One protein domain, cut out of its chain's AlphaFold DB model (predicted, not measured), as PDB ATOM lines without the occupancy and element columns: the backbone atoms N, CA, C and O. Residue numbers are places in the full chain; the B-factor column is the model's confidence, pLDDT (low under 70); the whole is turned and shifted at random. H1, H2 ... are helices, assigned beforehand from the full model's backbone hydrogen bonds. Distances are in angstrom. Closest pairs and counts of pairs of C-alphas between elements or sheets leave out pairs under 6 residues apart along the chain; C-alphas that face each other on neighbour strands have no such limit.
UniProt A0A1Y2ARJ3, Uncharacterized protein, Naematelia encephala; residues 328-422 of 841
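This is residues 328 to 422 of the 841 residues of an uncharacterized protein of Naematelia encephala (UniProt A0A1Y2ARJ3). Four helices make a loose, open, elongated frame: the two long helices, H3 and H4, lie toward opposite ends of its length, with the shorter H1 packed on residues 376 to 383 of H3 and Leu 356 of H2 meeting H4. Residues 385 to 399, a long stretch with no named element, join H3 to H4, and residues 389 to 394 stick out. The printed part has 95 residues with four named helices, H1, H2, H3 and H4 in chain order, and no named strand; its class is all helix. It is loose, with a radius of gyration of the C-alphas of 15.9 A, and only just elongated, spanning 54 by 27 by 18 A.

H1, residues 328 to 337, touches H3, residues 365 to 384, with residues 376 to 383 of H3 alone; the closest C-alphas, of Lys 335 and Val 383, are 6.3 A apart. They run the same way at a steep tilt of 48 degrees. H2, residues 343 to 356, is close to H3 but not clearly touching: the closest C-alphas, of His 350 and Tyr 365, are 7.7 A apart. Leu 356 alone of H2 touches H4, residues 400 to 420, along residues 406 to 413; its C-alpha is 5.4 A from that of Ala 409, the closest pair. H2 and H4 run the same way at a steep tilt of 60 degrees. H1 and H2, H1 and H4, and H3 and H4 are apart. In H1, H2, H3 and H4 every O i to N i+4 pair is within hydrogen-bond range.

H1 begins at C-alpha 328 (-39.013, -26.832, -9.840) and is 13.8 A long from first to last C-alpha; H2 is 19.9 A. H3 is 28.7 A, ending at C-alpha 384 (-57.098, -27.104, -11.046). H4 is 30.1 A, ending at C-alpha 420 (-14.612, -43.791, -27.845).

The C-alphas of Asn 386 and Gly 422, the two farthest apart, are 54.5 A apart. The printed part has no cut. The H3 to H4 link is long, with 15 residues. Residues 360 to 362 and 390 to 395 have pLDDT under 70.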
ATOM      1  N   LEU A 328     -38.289 -27.459 -10.941       92.75
ATOM      2  CA  LEU A 328     -39.013 -26.832  -9.840       92.75
ATOM      3  C   LEU A 328     -39.272 -25.347 -10.122       92.75
ATOM      4  O   LEU A 328     -40.398 -24.876  -9.955       92.75
ATOM      5  N   ALA A 329     -38.277 -24.613 -10.630       94.44
ATOM      6  CA  ALA A 329     -38.455 -23.218 -11.029       94.44
ATOM      7  C   ALA A 329     -39.528 -23.068 -12.125       94.44
ATOM      8  O   ALA A 329     -40.383 -22.182 -12.041       94.44
ATOM      9  N   LEU A 330     -39.539 -23.968 -13.117       96.12
ATOM     10  CA  LEU A 330     -40.576 -24.010 -14.153       96.12
ATOM     11  C   LEU A 330     -41.956 -24.372 -13.580       96.12
ATOM     12  O   LEU A 330     -42.945 -23.755 -13.979       96.12
ATOM     13  N   LYS A 331     -42.034 -25.313 -12.626       94.75
ATOM     14  CA  LYS A 331     -43.274 -25.680 -11.915       94.75
ATOM     15  C   LYS A 331     -43.853 -24.467 -11.199       94.75
ATOM     16  O   LYS A 331     -45.034 -24.172 -11.364       94.75
ATOM     17  N   MET A 332     -43.025 -23.733 -10.460       93.06
ATOM     18  CA  MET A 332     -43.445 -22.544  -9.716       93.06
ATOM     19  C   MET A 332     -43.891 -21.413 -10.642       93.06
ATOM     20  O   MET A 332     -44.969 -20.849 -10.452       93.06
ATOM     21  N   GLN A 333     -43.118 -21.124 -11.692       95.69
ATOM     22  CA  GLN A 333     -43.491 -20.138 -12.705       95.69
ATOM     23  C   GLN A 333     -44.835 -20.496 -13.365       95.69
ATOM     24  O   GLN A 333     -45.682 -19.624 -13.569       95.69
ATOM     25  N   TYR A 334     -45.062 -21.777 -13.653       96.12
ATOM     26  CA  TYR A 334     -46.312 -22.250 -14.232       96.12
ATOM     27  C   TYR A 334     -47.487 -22.153 -13.252       96.12
ATOM     28  O   TYR A 334     -48.522 -21.593 -13.609       96.12
ATOM     29  N   LYS A 335     -47.332 -22.629 -12.010       92.94
ATOM     30  CA  LYS A 335     -48.392 -22.595 -10.987       92.94
ATOM     31  C   LYS A 335     -48.815 -21.169 -10.624       92.94
ATOM     32  O   LYS A 335     -50.000 -20.924 -10.432       92.94
ATOM     33  N   VAL A 336     -47.861 -20.241 -10.528       93.31
ATOM     34  CA  VAL A 336     -48.125 -18.856 -10.101       93.31
ATOM     35  C   VAL A 336     -48.574 -17.974 -11.265       93.31
ATOM     36  O   VAL A 336     -49.474 -17.156 -11.103       93.31
ATOM     37  N   GLN A 337     -47.943 -18.107 -12.436       95.81
ATOM     38  CA  GLN A 337     -48.096 -17.147 -13.537       95.81
ATOM     39  C   GLN A 337     -48.760 -17.748 -14.785       95.81
ATOM     40  O   GLN A 337     -49.056 -17.016 -15.727       95.81
ATOM     41  N   GLY A 338     -48.961 -19.069 -14.840       95.81
ATOM     42  CA  GLY A 338     -49.453 -19.762 -16.034       95.81
ATOM     43  C   GLY A 338     -48.480 -19.713 -17.218       95.81
ATOM     44  O   GLY A 338     -48.894 -19.902 -18.361       95.81
ATOM     45  N   LEU A 339     -47.197 -19.415 -16.975       97.19
ATOM     46  CA  LEU A 339     -46.201 -19.254 -18.035       97.19
ATOM     47  C   LEU A 339     -45.455 -20.562 -18.315       97.19
ATOM     48  O   LEU A 339     -44.997 -21.248 -17.403       97.19
ATOM     49  N   TYR A 340     -45.284 -20.858 -19.603       97.06
ATOM     50  CA  TYR A 340     -44.453 -21.955 -20.096       97.06
ATOM     51  C   TYR A 340     -42.967 -21.564 -20.154       97.06
ATOM     52  O   TYR A 340     -42.605 -20.389 -20.029       97.06
ATOM     53  N   GLU A 341     -42.110 -22.567 -20.365       98.00
ATOM     54  CA  GLU A 341     -40.662 -22.420 -20.530       98.00
ATOM     55  C   GLU A 341     -40.321 -21.410 -21.637       98.00
ATOM     56  O   GLU A 341     -40.768 -21.518 -22.782       98.00
ATOM     57  N   LYS A 342     -39.496 -20.416 -21.296       97.25
ATOM     58  CA  LYS A 342     -38.964 -19.433 -22.248       97.25
ATOM     59  C   LYS A 342     -37.825 -20.043 -23.082       97.25
ATOM     60  O   LYS A 342     -37.119 -20.926 -22.596       97.25
ATOM     61  N   PRO A 343     -37.524 -19.518 -24.287       97.19
ATOM     62  CA  PRO A 343     -36.424 -20.024 -25.118       97.19
ATOM     63  C   PRO A 343     -35.049 -20.041 -24.429       97.19
ATOM     64  O   PRO A 343     -34.209 -20.882 -24.732       97.19
ATOM     65  N   GLU A 344     -34.792 -19.117 -23.502       96.75
ATOM     66  CA  GLU A 344     -33.536 -19.066 -22.738       96.75
ATOM     67  C   GLU A 344     -33.452 -20.171 -21.685       96.75
ATOM     68  O   GLU A 344     -32.419 -20.822 -21.554       96.75
ATOM     69  N   GLN A 345     -34.565 -20.432 -20.994       97.19
ATOM     70  CA  GLN A 345     -34.696 -21.537 -20.044       97.19
ATOM     71  C   GLN A 345     -34.534 -22.874 -20.765       97.19
ATOM     72  O   GLN A 345     -33.729 -23.694 -20.340       97.19
ATOM     73  N   LYS A 346     -35.154 -23.022 -21.939       96.56
ATOM     74  CA  LYS A 346     -34.973 -24.188 -22.807       96.56
ATOM     75  C   LYS A 346     -33.514 -24.410 -23.206       96.56
ATOM     76  O   LYS A 346     -33.023 -25.531 -23.121       96.56
ATOM     77  N   ARG A 347     -32.793 -23.348 -23.592       95.06
ATOM     78  CA  ARG A 347     -31.346 -23.425 -23.872       95.06
ATOM     79  C   ARG A 347     -30.552 -23.863 -22.641       95.06
ATOM     80  O   ARG A 347     -29.672 -24.708 -22.780       95.06
ATOM     81  N   LYS A 348     -30.877 -23.329 -21.457       96.38
ATOM     82  CA  LYS A 348     -30.260 -23.739 -20.186       96.38
ATOM     83  C   LYS A 348     -30.527 -25.219 -19.896       96.38
ATOM     84  O   LYS A 348     -29.581 -25.962 -19.670       96.38
ATOM     85  N   ARG A 349     -31.781 -25.667 -19.984       95.88
ATOM     86  CA  ARG A 349     -32.165 -27.072 -19.800       95.88
ATOM     87  C   ARG A 349     -31.442 -27.997 -20.776       95.88
ATOM     88  O   ARG A 349     -30.904 -29.013 -20.361       95.88
ATOM     89  N   HIS A 350     -31.392 -27.645 -22.061       94.19
ATOM     90  CA  HIS A 350     -30.670 -28.423 -23.075       94.19
ATOM     91  C   HIS A 350     -29.162 -28.471 -22.820       94.19
ATOM     92  O   HIS A 350     -28.540 -29.474 -23.153       94.19
ATOM     93  N   ALA A 351     -28.573 -27.420 -22.242       94.06
ATOM     94  CA  ALA A 351     -27.171 -27.425 -21.834       94.06
ATOM     95  C   ALA A 351     -26.926 -28.386 -20.659       94.06
ATOM     96  O   ALA A 351     -25.999 -29.184 -20.738       94.06
ATOM     97  N   ILE A 352     -27.792 -28.373 -19.638       94.81
ATOM     98  CA  ILE A 352     -27.715 -29.306 -18.499       94.81
ATOM     99  C   ILE A 352     -27.893 -30.754 -18.973       94.81
ATOM    100  O   ILE A 352     -27.098 -31.625 -18.639       94.81
ATOM    101  N   LEU A 353     -28.898 -31.010 -19.815       92.88
ATOM    102  CA  LEU A 353     -29.121 -32.333 -20.401       92.88
ATOM    103  C   LEU A 353     -27.921 -32.778 -21.240       92.88
ATOM    104  O   LEU A 353     -27.521 -33.930 -21.166       92.88
ATOM    105  N   ARG A 354     -27.308 -31.880 -22.017       91.62
ATOM    106  CA  ARG A 354     -26.113 -32.225 -22.797       91.62
ATOM    107  C   ARG A 354     -24.957 -32.688 -21.908       91.62
ATOM    108  O   ARG A 354     -24.270 -33.621 -22.310       91.62
ATOM    109  N   GLU A 355     -24.758 -32.048 -20.757       92.56
ATOM    110  CA  GLU A 355     -23.755 -32.471 -19.774       92.56
ATOM    111  C   GLU A 355     -24.095 -33.850 -19.201       92.56
ATOM    112  O   GLU A 355     -23.255 -34.745 -19.232       92.56
ATOM    113  N   LEU A 356     -25.349 -34.060 -18.776       91.62
ATOM    114  CA  LEU A 356     -25.815 -35.353 -18.262       91.62
ATOM    115  C   LEU A 356     -25.604 -36.495 -19.260       91.62
ATOM    116  O   LEU A 356     -25.168 -37.575 -18.884       91.62
ATOM    117  N   TRP A 357     -25.875 -36.253 -20.537       89.50
ATOM    118  CA  TRP A 357     -25.756 -37.263 -21.587       89.50
ATOM    119  C   TRP A 357     -24.346 -37.358 -22.196       89.50
ATOM    120  O   TRP A 357     -24.188 -37.938 -23.271       89.50
ATOM    121  N   GLY A 358     -23.325 -36.747 -21.577       83.56
ATOM    122  CA  GLY A 358     -21.931 -36.813 -22.040       83.56
ATOM    123  C   GLY A 358     -21.720 -36.280 -23.466       83.56
ATOM    124  O   GLY A 358     -20.805 -36.697 -24.172       83.56
ATOM    125  N   GLY A 359     -22.608 -35.402 -23.945       77.31
ATOM    126  CA  GLY A 359     -22.587 -34.911 -25.324       77.31
ATOM    127  C   GLY A 359     -22.890 -35.966 -26.399       77.31
ATOM    128  O   GLY A 359     -22.600 -35.713 -27.573       77.31
ATOM    129  N   ALA A 360     -23.470 -37.120 -26.044       67.62
ATOM    130  CA  ALA A 360     -23.805 -38.177 -26.994       67.62
ATOM    131  C   ALA A 360     -24.661 -37.639 -28.158       67.62
ATOM    132  O   ALA A 360     -25.743 -37.066 -27.979       67.62
ATOM    133  N   LYS A 361     -24.167 -37.816 -29.390       62.09
ATOM    134  CA  LYS A 361     -24.927 -37.490 -30.603       62.09
ATOM    135  C   LYS A 361     -26.151 -38.397 -30.659       62.09
ATOM    136  O   LYS A 361     -26.022 -39.614 -30.664       62.09
ATOM    137  N   GLY A 362     -27.327 -37.789 -30.767       64.31
ATOM    138  CA  GLY A 362     -28.572 -38.524 -30.967       64.31
ATOM    139  C   GLY A 362     -29.485 -38.581 -29.753       64.31
ATOM    140  O   GLY A 362     -30.551 -39.178 -29.880       64.31
ATOM    141  N   HIS A 363     -29.145 -37.921 -28.633       80.06
ATOM    142  CA  HIS A 363     -30.173 -37.626 -27.636       80.06
ATOM    143  C   HIS A 363     -31.260 -36.777 -28.299       80.06
ATOM    144  O   HIS A 363     -31.035 -35.615 -28.666       80.06
ATOM    145  N   ASP A 364     -32.415 -37.390 -28.553       84.25
ATOM    146  CA  ASP A 364     -33.511 -36.713 -29.220       84.25
ATOM    147  C   ASP A 364     -34.191 -35.805 -28.204       84.25
ATOM    148  O   ASP A 364     -35.063 -36.221 -27.442       84.25
ATOM    149  N   TYR A 365     -33.823 -34.524 -28.230       87.94
ATOM    150  CA  TYR A 365     -34.456 -33.508 -27.394       87.94
ATOM    151  C   TYR A 365     -35.987 -33.494 -27.540       87.94
ATOM    152  O   TYR A 365     -36.664 -32.974 -26.656       87.94
ATOM    153  N   ARG A 366     -36.569 -34.062 -28.614       89.94
ATOM    154  CA  ARG A 366     -38.027 -34.223 -28.748       89.94
ATOM    155  C   ARG A 366     -38.631 -35.074 -27.635       89.94
ATOM    156  O   ARG A 366     -39.741 -34.756 -27.203       89.94
ATOM    157  N   ASP A 367     -37.924 -36.084 -27.139       89.50
ATOM    158  CA  ASP A 367     -38.399 -36.901 -26.022       89.50
ATOM    159  C   ASP A 367     -38.406 -36.101 -24.714       89.50
ATOM    160  O   ASP A 367     -39.371 -36.191 -23.945       89.50
ATOM    161  N   ASP A 368     -37.420 -35.221 -24.511       90.38
ATOM    162  CA  ASP A 368     -37.393 -34.297 -23.368       90.38
ATOM    163  C   ASP A 368     -38.495 -33.240 -23.458       90.38
ATOM    164  O   ASP A 368     -39.122 -32.901 -22.454       90.38
ATOM    165  N   GLU A 369     -38.762 -32.708 -24.656       94.19
ATOM    166  CA  GLU A 369     -39.891 -31.797 -24.876       94.19
ATOM    167  C   GLU A 369     -41.219 -32.500 -24.577       94.19
ATOM    168  O   GLU A 369     -42.105 -31.926 -23.939       94.19
ATOM    169  N   ALA A 370     -41.366 -33.759 -25.000       94.62
ATOM    170  CA  ALA A 370     -42.546 -34.559 -24.703       94.62
ATOM    171  C   ALA A 370     -42.669 -34.843 -23.197       94.62
ATOM    172  O   ALA A 370     -43.779 -34.807 -22.659       94.62
ATOM    173  N   TYR A 371     -41.553 -35.098 -22.510       93.19
ATOM    174  CA  TYR A 371     -41.499 -35.263 -21.058       93.19
ATOM    175  C   TYR A 371     -41.929 -33.991 -20.324       93.19
ATOM    176  O   TYR A 371     -42.849 -34.042 -19.502       93.19
ATOM    177  N   LEU A 372     -41.360 -32.838 -20.679       95.25
ATOM    178  CA  LEU A 372     -41.737 -31.554 -20.093       95.25
ATOM    179  C   LEU A 372     -43.208 -31.217 -20.389       95.25
ATOM    180  O   LEU A 372     -43.942 -30.766 -19.509       95.25
ATOM    181  N   GLY A 373     -43.691 -31.539 -21.591       96.31
ATOM    182  CA  GLY A 373     -45.105 -31.435 -21.946       96.31
ATOM    183  C   GLY A 373     -46.023 -32.292 -21.062       96.31
ATOM    184  O   GLY A 373     -47.134 -31.865 -20.739       96.31
ATOM    185  N   ARG A 374     -45.581 -33.482 -20.627       95.81
ATOM    186  CA  ARG A 374     -46.313 -34.306 -19.644       95.81
ATOM    187  C   ARG A 374     -46.287 -33.681 -18.248       95.81
ATOM    188  O   ARG A 374     -47.335 -33.656 -17.605       95.81
ATOM    189  N   LYS A 375     -45.149 -33.128 -17.807       94.81
ATOM    190  CA  LYS A 375     -45.038 -32.423 -16.515       94.81
ATOM    191  C   LYS A 375     -45.975 -31.212 -16.457       94.81
ATOM    192  O   LYS A 375     -46.753 -31.123 -15.515       94.81
ATOM    193  N   TYR A 376     -46.025 -30.375 -17.498       97.06
ATOM    194  CA  TYR A 376     -46.979 -29.255 -17.566       97.06
ATOM    195  C   TYR A 376     -48.438 -29.700 -17.444       97.06
ATOM    196  O   TYR A 376     -49.220 -29.067 -16.737       97.06
ATOM    197  N   LYS A 377     -48.818 -30.811 -18.090       96.19
ATOM    198  CA  LYS A 377     -50.170 -31.376 -17.944       96.19
ATOM    199  C   LYS A 377     -50.454 -31.811 -16.505       96.19
ATOM    200  O   LYS A 377     -51.548 -31.548 -16.017       96.19
ATOM    201  N   GLY A 378     -49.486 -32.440 -15.837       94.00
ATOM    202  CA  GLY A 378     -49.584 -32.806 -14.421       94.00
ATOM    203  C   GLY A 378     -49.747 -31.581 -13.521       94.00
ATOM    204  O   GLY A 378     -50.706 -31.498 -12.759       94.00
ATOM    205  N   TRP A 379     -48.894 -30.571 -13.699       95.06
ATOM    206  CA  TRP A 379     -48.959 -29.330 -12.923       95.06
ATOM    207  C   TRP A 379     -50.269 -28.573 -13.140       95.06
ATOM    208  O   TRP A 379     -50.804 -27.999 -12.197       95.06
ATOM    209  N   ASN A 380     -50.832 -28.601 -14.350       95.50
ATOM    210  CA  ASN A 380     -52.139 -28.003 -14.619       95.50
ATOM    211  C   ASN A 380     -53.259 -28.685 -13.825       95.50
ATOM    212  O   ASN A 380     -54.154 -28.012 -13.323       95.50
ATOM    213  N   LEU A 381     -53.209 -30.014 -13.684       94.25
ATOM    214  CA  LEU A 381     -54.160 -30.743 -12.844       94.25
ATOM    215  C   LEU A 381     -53.994 -30.361 -11.368       94.25
ATOM    216  O   LEU A 381     -54.993 -30.103 -10.702       94.25
ATOM    217  N   GLU A 382     -52.762 -30.250 -10.869       92.44
ATOM    218  CA  GLU A 382     -52.497 -29.797  -9.494       92.44
ATOM    219  C   GLU A 382     -53.090 -28.403  -9.227       92.44
ATOM    220  O   GLU A 382     -53.754 -28.203  -8.210       92.44
ATOM    221  N   VAL A 383     -52.912 -27.461 -10.166       90.94
ATOM    222  CA  VAL A 383     -53.499 -26.110 -10.088       90.94
ATOM    223  C   VAL A 383     -55.027 -26.178 -10.073       90.94
ATOM    224  O   VAL A 383     -55.655 -25.564  -9.215       90.94
ATOM    225  N   LEU A 384     -55.638 -26.953 -10.976       91.81
ATOM    226  CA  LEU A 384     -57.098 -27.104 -11.046       91.81
ATOM    227  C   LEU A 384     -57.697 -27.711  -9.771       91.81
ATOM    228  O   LEU A 384     -58.822 -27.377  -9.400       91.81
ATOM    229  N   HIS A 385     -56.959 -28.593  -9.100       91.56
ATOM    230  CA  HIS A 385     -57.384 -29.225  -7.855       91.56
ATOM    231  C   HIS A 385     -57.019 -28.420  -6.596       91.56
ATOM    232  O   HIS A 385     -57.291 -28.891  -5.493       91.56
ATOM    233  N   ASN A 386     -56.453 -27.212  -6.738       86.88
ATOM    234  CA  ASN A 386     -55.933 -26.400  -5.632       86.88
ATOM    235  C   ASN A 386     -54.979 -27.183  -4.713       86.88
ATOM    236  O   ASN A 386     -54.921 -26.933  -3.509       86.88
ATOM    237  N   LEU A 387     -54.219 -28.124  -5.282       82.12
ATOM    238  CA  LEU A 387     -53.188 -28.886  -4.576       82.12
ATOM    239  C   LEU A 387     -51.912 -28.036  -4.496       82.12
ATOM    240  O   LEU A 387     -50.875 -28.333  -5.096       82.12
ATOM    241  N   PHE A 388     -52.024 -26.921  -3.779       76.31
ATOM    242  CA  PHE A 388     -50.890 -26.153  -3.277       76.31
ATOM    243  C   PHE A 388     -50.461 -26.767  -1.945       76.31
ATOM    244  O   PHE A 388     -50.513 -26.116  -0.905       76.31
ATOM    245  N   GLU A 389     -50.134 -28.058  -1.951       71.19
ATOM    246  CA  GLU A 389     -49.469 -28.646  -0.794       71.19
ATOM    247  C   GLU A 389     -48.116 -27.942  -0.612       71.19
ATOM    248  O   GLU A 389     -47.488 -27.530  -1.594       71.19
ATOM    249  N   GLU A 390     -47.704 -27.744   0.644       60.84
ATOM    250  CA  GLU A 390     -46.419 -27.154   1.040       60.84
ATOM    251  C   GLU A 390     -45.253 -28.098   0.674       60.84
ATOM    252  O   GLU A 390     -44.464 -28.495   1.521       60.84
ATOM    253  N   GLU A 391     -45.108 -28.454  -0.607       59.31
ATOM    254  CA  GLU A 391     -43.991 -29.228  -1.177       59.31
ATOM    255  C   GLU A 391     -42.679 -28.413  -1.207       59.31
ATOM    256  O   GLU A 391     -41.836 -28.591  -2.082       59.31
ATOM    257  N   PHE A 392     -42.491 -27.485  -0.266       60.44
ATOM    258  CA  PHE A 392     -41.239 -26.746  -0.076       60.44
ATOM    259  C   PHE A 392     -40.229 -27.534   0.776       60.44
ATOM    260  O   PHE A 392     -39.317 -26.944   1.360       60.44
ATOM    261  N   GLU A 393     -40.386 -28.859   0.861       58.78
ATOM    262  CA  GLU A 393     -39.334 -29.733   1.373       58.78
ATOM    263  C   GLU A 393     -38.075 -29.547   0.512       58.78
ATOM    264  O   GLU A 393     -38.154 -29.372  -0.706       58.78
ATOM    265  N   SER A 394     -36.910 -29.464   1.162       60.19
ATOM    266  CA  SER A 394     -35.681 -29.036   0.496       60.19
ATOM    267  C   SER A 394     -35.312 -29.960  -0.669       60.19
ATOM    268  O   SER A 394     -35.366 -31.186  -0.566       60.19
ATOM    269  N   CYS A 395     -34.880 -29.361  -1.783       59.62
ATOM    270  CA  CYS A 395     -34.383 -30.057  -2.978       59.62
ATOM    271  C   CYS A 395     -33.033 -30.764  -2.775       59.62
ATOM    272  O   CYS A 395     -32.379 -31.130  -3.750       59.62
ATOM    273  N   ASP A 396     -32.602 -30.992  -1.534       75.56
ATOM    274  CA  ASP A 396     -31.314 -31.631  -1.250       75.56
ATOM    275  C   ASP A 396     -31.317 -33.122  -1.627       75.56
ATOM    276  O   ASP A 396     -30.279 -33.785  -1.611       75.56
ATOM    277  N   ARG A 397     -32.489 -33.671  -1.973       78.62
ATOM    278  CA  ARG A 397     -32.658 -35.042  -2.452       78.62
ATOM    279  C   ARG A 397     -33.267 -35.047  -3.844       78.62
ATOM    280  O   ARG A 397     -34.324 -34.466  -4.076       78.62
ATOM    281  N   LEU A 398     -32.623 -35.777  -4.754       81.81
ATOM    282  CA  LEU A 398     -33.198 -36.034  -6.066       81.81
ATOM    283  C   LEU A 398     -34.472 -36.884  -5.927       81.81
ATOM    284  O   LEU A 398     -34.428 -37.939  -5.282       81.81
ATOM    285  N   PRO A 399     -35.582 -36.498  -6.578       87.62
ATOM    286  CA  PRO A 399     -36.750 -37.357  -6.686       87.62
ATOM    287  C   PRO A 399     -36.406 -38.633  -7.468       87.62
ATOM    288  O   PRO A 399     -35.444 -38.675  -8.238       87.62
ATOM    289  N   LEU A 400     -37.223 -39.679  -7.315       86.00
ATOM    290  CA  LEU A 400     -37.007 -40.977  -7.971       86.00
ATOM    291  C   LEU A 400     -36.835 -40.859  -9.503       86.00
ATOM    292  O   LEU A 400     -36.011 -41.567 -10.088       86.00
ATOM    293  N   ASP A 401     -37.563 -39.930 -10.133       88.38
ATOM    294  CA  ASP A 401     -37.439 -39.597 -11.560       88.38
ATOM    295  C   ASP A 401     -36.026 -39.083 -11.899       88.38
ATOM    296  O   ASP A 401     -35.367 -39.632 -12.783       88.38
ATOM    297  N   GLY A 402     -35.534 -38.077 -11.167       91.56
ATOM    298  CA  GLY A 402     -34.211 -37.481 -11.378       91.56
ATOM    299  C   GLY A 402     -33.071 -38.475 -11.150       91.56
ATOM    300  O   GLY A 402     -32.101 -38.506 -11.904       91.56
ATOM    301  N   ARG A 403     -33.217 -39.381 -10.178       92.88
ATOM    302  CA  ARG A 403     -32.240 -40.463  -9.933       92.88
ATOM    303  C   ARG A 403     -32.227 -41.498 -11.046       92.88
ATOM    304  O   ARG A 403     -31.170 -42.012 -11.400       92.88
ATOM    305  N   SER A 404     -33.393 -41.786 -11.620       92.94
ATOM    306  CA  SER A 404     -33.491 -42.659 -12.791       92.94
ATOM    307  C   SER A 404     -32.791 -42.025 -13.995       92.94
ATOM    308  O   SER A 404     -32.037 -42.713 -14.676       92.94
ATOM    309  N   GLN A 405     -32.959 -40.716 -14.215       93.06
ATOM    310  CA  GLN A 405     -32.225 -39.987 -15.257       93.06
ATOM    311  C   GLN A 405     -30.713 -40.012 -15.011       93.06
ATOM    312  O   GLN A 405     -29.968 -40.328 -15.932       93.06
ATOM    313  N   LEU A 406     -30.267 -39.780 -13.771       95.81
ATOM    314  CA  LEU A 406     -28.851 -39.858 -13.399       95.81
ATOM    315  C   LEU A 406     -28.254 -41.254 -13.641       95.81
ATOM    316  O   LEU A 406     -27.133 -41.355 -14.139       95.81
ATOM    317  N   LYS A 407     -29.001 -42.331 -13.350       96.38
ATOM    318  CA  LYS A 407     -28.589 -43.708 -13.672       96.38
ATOM    319  C   LYS A 407     -28.375 -43.898 -15.171       96.38
ATOM    320  O   LYS A 407     -27.321 -44.394 -15.556       96.38
ATOM    321  N   ILE A 408     -29.343 -43.511 -16.002       94.69
ATOM    322  CA  ILE A 408     -29.238 -43.687 -17.459       94.69
ATOM    323  C   ILE A 408     -28.091 -42.821 -18.010       94.69
ATOM    324  O   ILE A 408     -27.262 -43.321 -18.762       94.69
ATOM    325  N   ALA A 409     -27.990 -41.565 -17.572       94.56
ATOM    326  CA  ALA A 409     -26.906 -40.644 -17.910       94.56
ATOM    327  C   ALA A 409     -25.519 -41.228 -17.584       94.56
ATOM    328  O   ALA A 409     -24.653 -41.302 -18.450       94.56
ATOM    329  N   SER A 410     -25.341 -41.735 -16.361       95.94
ATOM    330  CA  SER A 410     -24.080 -42.338 -15.903       95.94
ATOM    331  C   SER A 410     -23.694 -43.584 -16.704       95.94
ATOM    332  O   SER A 410     -22.521 -43.778 -17.022       95.94
ATOM    333  N   ILE A 411     -24.675 -44.427 -17.042       96.38
ATOM    334  CA  ILE A 411     -24.468 -45.608 -17.887       96.38
ATOM    335  C   ILE A 411     -24.036 -45.183 -19.295       96.38
ATOM    336  O   ILE A 411     -23.039 -45.689 -19.810       96.38
ATOM    337  N   GLN A 412     -24.752 -44.239 -19.907       94.19
ATOM    338  CA  GLN A 412     -24.460 -43.783 -21.263       94.19
ATOM    339  C   GLN A 412     -23.108 -43.074 -21.370       94.19
ATOM    340  O   GLN A 412     -22.379 -43.337 -22.327       94.19
ATOM    341  N   ASP A 413     -22.741 -42.235 -20.402       93.94
ATOM    342  CA  ASP A 413     -21.426 -41.582 -20.335       93.94
ATOM    343  C   ASP A 413     -20.292 -42.621 -20.246       93.94
ATOM    344  O   ASP A 413     -19.352 -42.598 -21.048       93.94
ATOM    345  N   TRP A 414     -20.431 -43.621 -19.367       95.25
ATOM    346  CA  TRP A 414     -19.447 -44.697 -19.221       95.25
ATOM    347  C   TRP A 414     -19.321 -45.565 -20.486       95.25
ATOM    348  O   TRP A 414     -18.210 -45.898 -20.912       95.25
ATOM    349  N   ILE A 415     -20.441 -45.893 -21.138       95.94
ATOM    350  CA  ILE A 415     -20.473 -46.665 -22.393       95.94
ATOM    351  C   ILE A 415     -19.886 -45.869 -23.559       95.94
ATOM    352  O   ILE A 415     -19.113 -46.415 -24.350       95.94
ATOM    353  N   THR A 416     -20.234 -44.589 -23.664       93.31
ATOM    354  CA  THR A 416     -19.709 -43.698 -24.704       93.31
ATOM    355  C   THR A 416     -18.197 -43.603 -24.565       93.31
ATOM    356  O   THR A 416     -17.478 -43.853 -25.527       93.31
ATOM    357  N   THR A 417     -17.705 -43.383 -23.345       92.62
ATOM    358  CA  THR A 417     -16.274 -43.372 -23.020       92.62
ATOM    359  C   THR A 417     -15.587 -44.678 -23.436       92.62
ATOM    360  O   THR A 417     -14.579 -44.656 -24.146       92.62
ATOM    361  N   ARG A 418     -16.166 -45.833 -23.080       94.81
ATOM    362  CA  ARG A 418     -15.676 -47.162 -23.493       94.81
ATOM    363  C   ARG A 418     -15.532 -47.285 -25.013       94.81
ATOM    364  O   ARG A 418     -14.508 -47.767 -25.504       94.81
ATOM    365  N   ILE A 419     -16.565 -46.902 -25.764       95.44
ATOM    366  CA  ILE A 419     -16.589 -47.030 -27.228       95.44
ATOM    367  C   ILE A 419     -15.603 -46.055 -27.870       95.44
ATOM    368  O   ILE A 419     -14.869 -46.462 -28.777       95.44
ATOM    369  N   SER A 420     -15.538 -44.819 -27.373       92.75
ATOM    370  CA  SER A 420     -14.612 -43.791 -27.845       92.75
ATOM    371  C   SER A 420     -13.164 -44.256 -27.747       92.75
ATOM    372  O   SER A 420     -12.442 -44.133 -28.728       92.75
ATOM    373  N   TYR A 421     -12.756 -44.901 -26.648       94.00
ATOM    374  CA  TYR A 421     -11.395 -45.441 -26.483       94.00
ATOM    375  C   TYR A 421     -11.130 -46.776 -27.203       94.00
ATOM    376  O   TYR A 421     -10.061 -47.366 -27.048       94.00
ATOM    377  N   GLY A 422     -12.069 -47.279 -28.011       94.94
ATOM    378  CA  GLY A 422     -11.870 -48.512 -28.781       94.94
ATOM    379  C   GLY A 422     -11.931 -49.791 -27.948       94.94
ATOM    380  O   GLY A 422     -11.533 -50.861 -28.415       94.94
TER     381      GLY A 422